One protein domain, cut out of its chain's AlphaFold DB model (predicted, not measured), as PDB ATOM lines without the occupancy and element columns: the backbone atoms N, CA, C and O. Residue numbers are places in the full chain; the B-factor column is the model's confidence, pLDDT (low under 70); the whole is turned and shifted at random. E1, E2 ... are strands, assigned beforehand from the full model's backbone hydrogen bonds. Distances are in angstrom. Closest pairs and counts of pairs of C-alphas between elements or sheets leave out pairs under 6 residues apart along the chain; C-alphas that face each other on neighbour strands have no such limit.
ATOM      1  N   LEU A  69       5.802  53.851  20.731       79.75
ATOM      2  CA  LEU A  69       6.528  52.766  20.068       79.75
ATOM      3  C   LEU A  69       7.514  53.236  19.012       79.75
ATOM      4  O   LEU A  69       8.524  52.570  18.793       79.75
ATOM      5  N   VAL A  70       7.217  54.341  18.340       86.06
ATOM      6  CA  VAL A  70       7.985  54.819  17.195       86.06
ATOM      7  C   VAL A  70       8.723  56.093  17.579       86.06
ATOM      8  O   VAL A  70       8.101  57.109  17.872       86.06
ATOM      9  N   GLU A  71      10.052  56.045  17.527       86.31
ATOM     10  CA  GLU A  71      10.915  57.216  17.689       86.31
ATOM     11  C   GLU A  71      10.750  58.156  16.489       86.31
ATOM     12  O   GLU A  71      10.519  59.359  16.627       86.31
ATOM     13  N   ARG A  72      10.859  57.591  15.279       89.50
ATOM     14  CA  ARG A  72      10.806  58.336  14.019       89.50
ATOM     15  C   ARG A  72      10.424  57.440  12.849       89.50
ATOM     16  O   ARG A  72      10.710  56.246  12.834       89.50
ATOM     17  N   ILE A  73       9.837  58.048  11.822       89.81
ATOM     18  CA  ILE A  73       9.583  57.412  10.530       89.81
ATOM     19  C   ILE A  73      10.354  58.169   9.448       89.81
ATOM     20  O   ILE A  73      10.073  59.335   9.176       89.81
ATOM     21  N   ASP A  74      11.300  57.486   8.810       89.94
ATOM     22  CA  ASP A  74      12.047  58.005   7.670       89.94
ATOM     23  C   ASP A  74      11.313  57.644   6.380       89.94
ATOM     24  O   ASP A  74      11.193  56.474   6.000       89.94
ATOM     25  N   VAL A  75      10.813  58.668   5.693       90.81
ATOM     26  CA  VAL A  75      10.069  58.524   4.440       90.81
ATOM     27  C   VAL A  75      10.959  58.949   3.281       90.81
ATOM     28  O   VAL A  75      11.297  60.122   3.127       90.81
ATOM     29  N   TYR A  76      11.331  57.990   2.438       89.25
ATOM     30  CA  TYR A  76      12.189  58.248   1.287       89.25
ATOM     31  C   TYR A  76      11.378  58.688   0.068       89.25
ATOM     32  O   TYR A  76      10.151  58.544  -0.007       89.25
ATOM     33  N   GLN A  77      12.092  59.206  -0.931       88.06
ATOM     34  CA  GLN A  77      11.493  59.612  -2.191       88.06
ATOM     35  C   GLN A  77      10.876  58.416  -2.925       88.06
ATOM     36  O   GLN A  77      11.429  57.313  -2.958       88.06
ATOM     37  N   THR A  78       9.717  58.649  -3.533       88.38
ATOM     38  CA  THR A  78       9.017  57.644  -4.331       88.38
ATOM     39  C   THR A  78       9.829  57.260  -5.563       88.38
ATOM     40  O   THR A  78      10.302  58.136  -6.291       88.38
ATOM     41  N   LYS A  79       9.919  55.960  -5.842       87.88
ATOM     42  CA  LYS A  79      10.503  55.395  -7.063       87.88
ATOM     43  C   LYS A  79       9.397  54.854  -7.976       87.88
ATOM     44  O   LYS A  79       8.350  54.428  -7.497       87.88
ATOM     45  N   GLY A  80       9.634  54.855  -9.287       84.88
ATOM     46  CA  GLY A  80       8.673  54.378 -10.294       84.88
ATOM     47  C   GLY A  80       7.730  55.462 -10.834       84.88
ATOM     48  O   GLY A  80       7.795  56.625 -10.437       84.88
ATOM     49  N   ARG A  81       6.866  55.088 -11.787       80.81
ATOM     50  CA  ARG A  81       5.868  55.973 -12.423       80.81
ATOM     51  C   ARG A  81       4.504  55.279 -12.500       80.81
ATOM     52  O   ARG A  81       4.433  54.064 -12.669       80.81
ATOM     53  N   GLY A  82       3.424  56.058 -12.438       81.12
ATOM     54  CA  GLY A  82       2.055  55.553 -12.595       81.12
ATOM     55  C   GLY A  82       1.620  54.631 -11.451       81.12
ATOM     56  O   GLY A  82       1.783  54.981 -10.285       81.12
ATOM     57  N   LYS A  83       1.058  53.464 -11.797       76.75
ATOM     58  CA  LYS A  83       0.523  52.476 -10.841       76.75
ATOM     59  C   LYS A  83       1.602  51.699 -10.073       76.75
ATOM     60  O   LYS A  83       1.323  51.216  -8.987       76.75
ATOM     61  N   ASN A  84       2.834  51.646 -10.582       77.75
ATOM     62  CA  ASN A  84       3.939  50.887  -9.978       77.75
ATOM     63  C   ASN A  84       4.862  51.799  -9.158       77.75
ATOM     64  O   ASN A  84       6.087  51.747  -9.291       77.75
ATOM     65  N   ARG A  85       4.284  52.724  -8.386       81.50
ATOM     66  CA  ARG A  85       5.059  53.650  -7.557       81.50
ATOM     67  C   ARG A  85       5.320  53.018  -6.196       81.50
ATOM     68  O   ARG A  85       4.379  52.751  -5.460       81.50
ATOM     69  N   THR A  86       6.587  52.864  -5.841       82.19
ATOM     70  CA  THR A  86       7.011  52.303  -4.555       82.19
ATOM     71  C   THR A  86       7.639  53.396  -3.704       82.19
ATOM     72  O   THR A  86       8.412  54.220  -4.199       82.19
ATOM     73  N   GLN A  87       7.327  53.408  -2.412       83.81
ATOM     74  CA  GLN A  87       7.935  54.318  -1.452       83.81
ATOM     75  C   GLN A  87       8.602  53.513  -0.350       83.81
ATOM     76  O   GLN A  87       7.976  52.645   0.250       83.81
ATOM     77  N   ARG A  88       9.882  53.791  -0.095       84.12
ATOM     78  CA  ARG A  88      10.588  53.177   1.027       84.12
ATOM     79  C   ARG A  88      10.265  53.959   2.294       84.12
ATOM     80  O   ARG A  88      10.387  55.184   2.310       84.12
ATOM     81  N   ILE A  89       9.896  53.229   3.335       85.25
ATOM     82  CA  ILE A  89       9.663  53.743   4.681       85.25
ATOM     83  C   ILE A  89      10.569  52.948   5.618       85.25
ATOM     84  O   ILE A  89      10.657  51.729   5.491       85.25
ATOM     85  N   VAL A  90      11.264  53.634   6.520       84.94
ATOM     86  CA  VAL A  90      12.037  53.008   7.596       84.94
ATOM     87  C   VAL A  90      11.471  53.507   8.917       84.94
ATOM     88  O   VAL A  90      11.392  54.711   9.144       84.94
ATOM     89  N   ILE A  91      11.034  52.579   9.761       85.31
ATOM     90  CA  ILE A  91      10.483  52.883  11.081       85.31
ATOM     91  C   ILE A  91      11.586  52.633  12.104       85.31
ATOM     92  O   ILE A  91      12.138  51.534  12.164       85.31
ATOM     93  N   HIS A  92      11.895  53.658  12.889       85.94
ATOM     94  CA  HIS A  92      12.776  53.563  14.044       85.94
ATOM     95  C   HIS A  92      11.901  53.372  15.271       85.94
ATOM     96  O   HIS A  92      11.140  54.267  15.642       85.94
ATOM     97  N   TYR A  93      11.964  52.188  15.863       85.38
ATOM     98  CA  TYR A  93      11.245  51.875  17.085       85.38
ATOM     99  C   TYR A  93      12.043  52.333  18.296       85.38
ATOM    100  O   TYR A  93      13.263  52.148  18.363       85.38
ATOM    101  N   ASN A  94      11.330  52.850  19.292       79.44
ATOM    102  CA  ASN A  94      11.910  53.093  20.601       79.44
ATOM    103  C   ASN A  94      12.521  51.776  21.119       79.44
ATOM    104  O   ASN A  94      11.943  50.701  20.938       79.44
ATOM    105  N   PHE A  95      13.695  51.863  21.750       70.62
ATOM    106  CA  PHE A  95      14.408  50.767  22.431       70.62
ATOM    107  C   PHE A  95      15.123  49.720  21.558       70.62
ATOM    108  O   PHE A  95      16.045  49.074  22.059       70.62
ATOM    109  N   ILE A  96      14.752  49.543  20.285       74.31
ATOM    110  CA  ILE A  96      15.398  48.564  19.383       74.31
ATOM    111  C   ILE A  96      15.902  49.159  18.058       74.31
ATOM    112  O   ILE A  96      16.634  48.485  17.337       74.31
ATOM    113  N   GLY A  97      15.563  50.413  17.740       80.75
ATOM    114  CA  GLY A  97      15.976  51.073  16.503       80.75
ATOM    115  C   GLY A  97      15.254  50.515  15.275       80.75
ATOM    116  O   GLY A  97      14.035  50.339  15.284       80.75
ATOM    117  N   VAL A  98      15.995  50.259  14.196       81.25
ATOM    118  CA  VAL A  98      15.434  49.664  12.977       81.25
ATOM    119  C   VAL A  98      15.290  48.159  13.172       81.25
ATOM    120  O   VAL A  98      16.250  47.472  13.512       81.25
ATOM    121  N   LEU A  99      14.082  47.649  12.948       73.12
ATOM    122  CA  LEU A  99      13.810  46.219  13.008       73.12
ATOM    123  C   LEU A  99      14.357  45.531  11.747       73.12
ATOM    124  O   LEU A  99      13.784  45.691  10.669       73.12
ATOM    125  N   ASP A 100      15.414  44.734  11.900       71.44
ATOM    126  CA  ASP A 100      15.818  43.757  10.887       71.44
ATOM    127  C   ASP A 100      14.989  42.486  11.076       71.44
ATOM    128  O   ASP A 100      15.152  41.743  12.049       71.44
ATOM    129  N   LEU A 101      14.045  42.261  10.161       69.12
ATOM    130  CA  LEU A 101      13.287  41.017  10.133       69.12
ATOM    131  C   LEU A 101      14.171  39.893   9.565       69.12
ATOM    132  O   LEU A 101      14.822  40.105   8.540       69.12
ATOM    133  N   PRO A 102      14.212  38.712  10.210       66.44
ATOM    134  CA  PRO A 102      14.952  37.572   9.682       66.44
ATOM    135  C   PRO A 102      14.335  37.113   8.360       66.44
ATOM    136  O   PRO A 102      13.115  37.100   8.240       66.44
ATOM    137  N   GLU A 103      15.153  36.682   7.398       64.88
ATOM    138  CA  GLU A 103      14.648  35.999   6.202       64.88
ATOM    139  C   GLU A 103      13.931  34.709   6.620       64.88
ATOM    140  O   GLU A 103      14.551  33.749   7.076       64.88
ATOM    141  N   VAL A 104      12.604  34.710   6.510       65.38
ATOM    142  CA  VAL A 104      11.755  33.531   6.712       65.38
ATOM    143  C   VAL A 104      11.257  33.077   5.342       65.38
ATOM    144  O   VAL A 104      10.995  33.924   4.487       65.38
ATOM    145  N   GLU A 105      11.120  31.760   5.128       61.81
ATOM    146  CA  GLU A 105      10.640  31.199   3.850       61.81
ATOM    147  C   GLU A 105       9.302  31.811   3.412       61.81
ATOM    148  O   GLU A 105       9.095  32.065   2.226       61.81
ATOM    149  N   GLU A 106       8.434  32.129   4.377       59.03
ATOM    150  CA  GLU A 106       7.187  32.847   4.148       59.03
ATOM    151  C   GLU A 106       6.965  33.886   5.253       59.03
ATOM    152  O   GLU A 106       6.856  33.565   6.440       59.03
ATOM    153  N   TYR A 107       6.879  35.156   4.858       61.94
ATOM    154  CA  TYR A 107       6.266  36.180   5.697       61.94
ATOM    155  C   TYR A 107       4.739  36.038   5.634       61.94
ATOM    156  O   TYR A 107       4.217  35.594   4.608       61.94
ATOM    157  N   PRO A 108       4.001  36.430   6.692       64.06
ATOM    158  CA  PRO A 108       2.546  36.527   6.612       64.06
ATOM    159  C   PRO A 108       2.132  37.397   5.418       64.06
ATOM    160  O   PRO A 108       2.875  38.299   5.025       64.06
ATOM    161  N   GLU A 109       0.955  37.108   4.851       60.59
ATOM    162  CA  GLU A 109       0.440  37.782   3.654       60.59
ATOM    163  C   GLU A 109       0.620  39.305   3.715       60.59
ATOM    164  O   GLU A 109       0.430  39.938   4.762       60.59
ATOM    165  N   ASN A 110       0.970  39.899   2.569       63.81
ATOM    166  CA  ASN A 110       1.134  41.341   2.456       63.81
ATOM    167  C   ASN A 110      -0.138  42.042   2.940       63.81
ATOM    168  O   ASN A 110      -1.244  41.783   2.461       63.81
ATOM    169  N   VAL A 111       0.028  42.978   3.870       66.12
ATOM    170  CA  VAL A 111      -1.086  43.792   4.348       66.12
ATOM    171  C   VAL A 111      -1.457  44.773   3.237       66.12
ATOM    172  O   VAL A 111      -0.679  45.676   2.912       66.12
ATOM    173  N   VAL A 112      -2.641  44.584   2.649       66.75
ATOM    174  CA  VAL A 112      -3.221  45.502   1.664       66.75
ATOM    175  C   VAL A 112      -4.211  46.419   2.370       66.75
ATOM    176  O   VAL A 112      -5.181  45.958   2.970       66.75
ATOM    177  N   LEU A 113      -3.965  47.727   2.303       68.88
ATOM    178  CA  LEU A 113      -4.858  48.739   2.865       68.88
ATOM    179  C   LEU A 113      -5.290  49.727   1.788       68.88
ATOM    180  O   LEU A 113      -4.462  50.356   1.123       68.88
ATOM    181  N   ASP A 114      -6.599  49.930   1.678       72.19
ATOM    182  CA  ASP A 114      -7.166  51.021   0.896       72.19
ATOM    183  C   ASP A 114      -7.089  52.315   1.705       72.19
ATOM    184  O   ASP A 114      -7.970  52.651   2.495       72.19
ATOM    185  N   SER A 115      -5.997  53.054   1.517       68.75
ATOM    186  CA  SER A 115      -5.785  54.328   2.218       68.75
ATOM    187  C   SER A 115      -6.806  55.406   1.833       68.75
ATOM    188  O   SER A 115      -7.168  56.250   2.651       68.75
ATOM    189  N   ARG A 116      -7.253  55.398   0.570       68.38
ATOM    190  CA  ARG A 116      -8.273  56.283  -0.014       68.38
ATOM    191  C   ARG A 116      -8.834  55.644  -1.284       68.38
ATOM    192  O   ARG A 116      -8.186  54.780  -1.874       68.38
ATOM    193  N   GLN A 117      -9.995  56.109  -1.743       63.16
ATOM    194  CA  GLN A 117     -10.663  55.567  -2.929       63.16
ATOM    195  C   GLN A 117      -9.706  55.539  -4.141       63.16
ATOM    196  O   GLN A 117      -9.213  56.577  -4.583       63.16
ATOM    197  N   GLY A 118      -9.404  54.335  -4.638       64.38
ATOM    198  CA  GLY A 118      -8.507  54.114  -5.778       64.38
ATOM    199  C   GLY A 118      -7.001  54.077  -5.472       64.38
ATOM    200  O   GLY A 118      -6.215  54.084  -6.419       64.38
ATOM    201  N   VAL A 119      -6.573  54.041  -4.200       66.38
ATOM    202  CA  VAL A 119      -5.155  53.896  -3.814       66.38
ATOM    203  C   VAL A 119      -4.969  52.753  -2.816       66.38
ATOM    204  O   VAL A 119      -5.039  52.958  -1.600       66.38
ATOM    205  N   ALA A 120      -4.664  51.579  -3.366       66.06
ATOM    206  CA  ALA A 120      -4.203  50.420  -2.616       66.06
ATOM    207  C   ALA A 120      -2.735  50.611  -2.203       66.06
ATOM    208  O   ALA A 120      -1.892  50.992  -3.022       66.06
ATOM    209  N   ILE A 121      -2.443  50.366  -0.929       69.75
ATOM    210  CA  ILE A 121      -1.090  50.298  -0.382       69.75
ATOM    211  C   ILE A 121      -0.791  48.834  -0.096       69.75
ATOM    212  O   ILE A 121      -1.545  48.189   0.624       69.75
TER     213      ILE A 121
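This is residues 69 to 121 of the 129 residues of the protein "DUF4368 domain-containing protein" of Anaerotruncus sp. 1XD22-93 (UniProt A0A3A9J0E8). There is little regular structure: a hairpin of E1 and E2 with a long loop at its turn, and a small hairpin of E3 and E4, joined by a stretch of which residues 100 to 109 stick out. The 53 printed residues hold no named helix and four strands, E1 to E4 in chain order, in two antiparallel two-stranded sheets. The class is all strand, with 19 residues in named elements; the whole is loose, radius of gyration of the C-alphas 13.9 A, spanning 36 by 28 by 20 A.

E1, residues 70 to 75, is 13.4 A long from C-alpha 70 at (7.985, 54.819, 17.195). E2 is residues 89 to 93, 12.6 A. E3 is residues 112 to 116, 12.0 A, and E4 residues 119 to 121, ending at (-1.090, 50.298, -0.382).

E1 and E2 are antiparallel at 167 degrees; N 74 and O 90 are 2.8 A apart. E3 and E4 are antiparallel at 146 degrees; N 119 and O 116 are 2.9 A apart. E2 and E3 are apart.

The printed part has no cut. The links E1 to E2 and E2 to E3 are long. pLDDT is under 70 at residues 101 to 113 and 115 to 121.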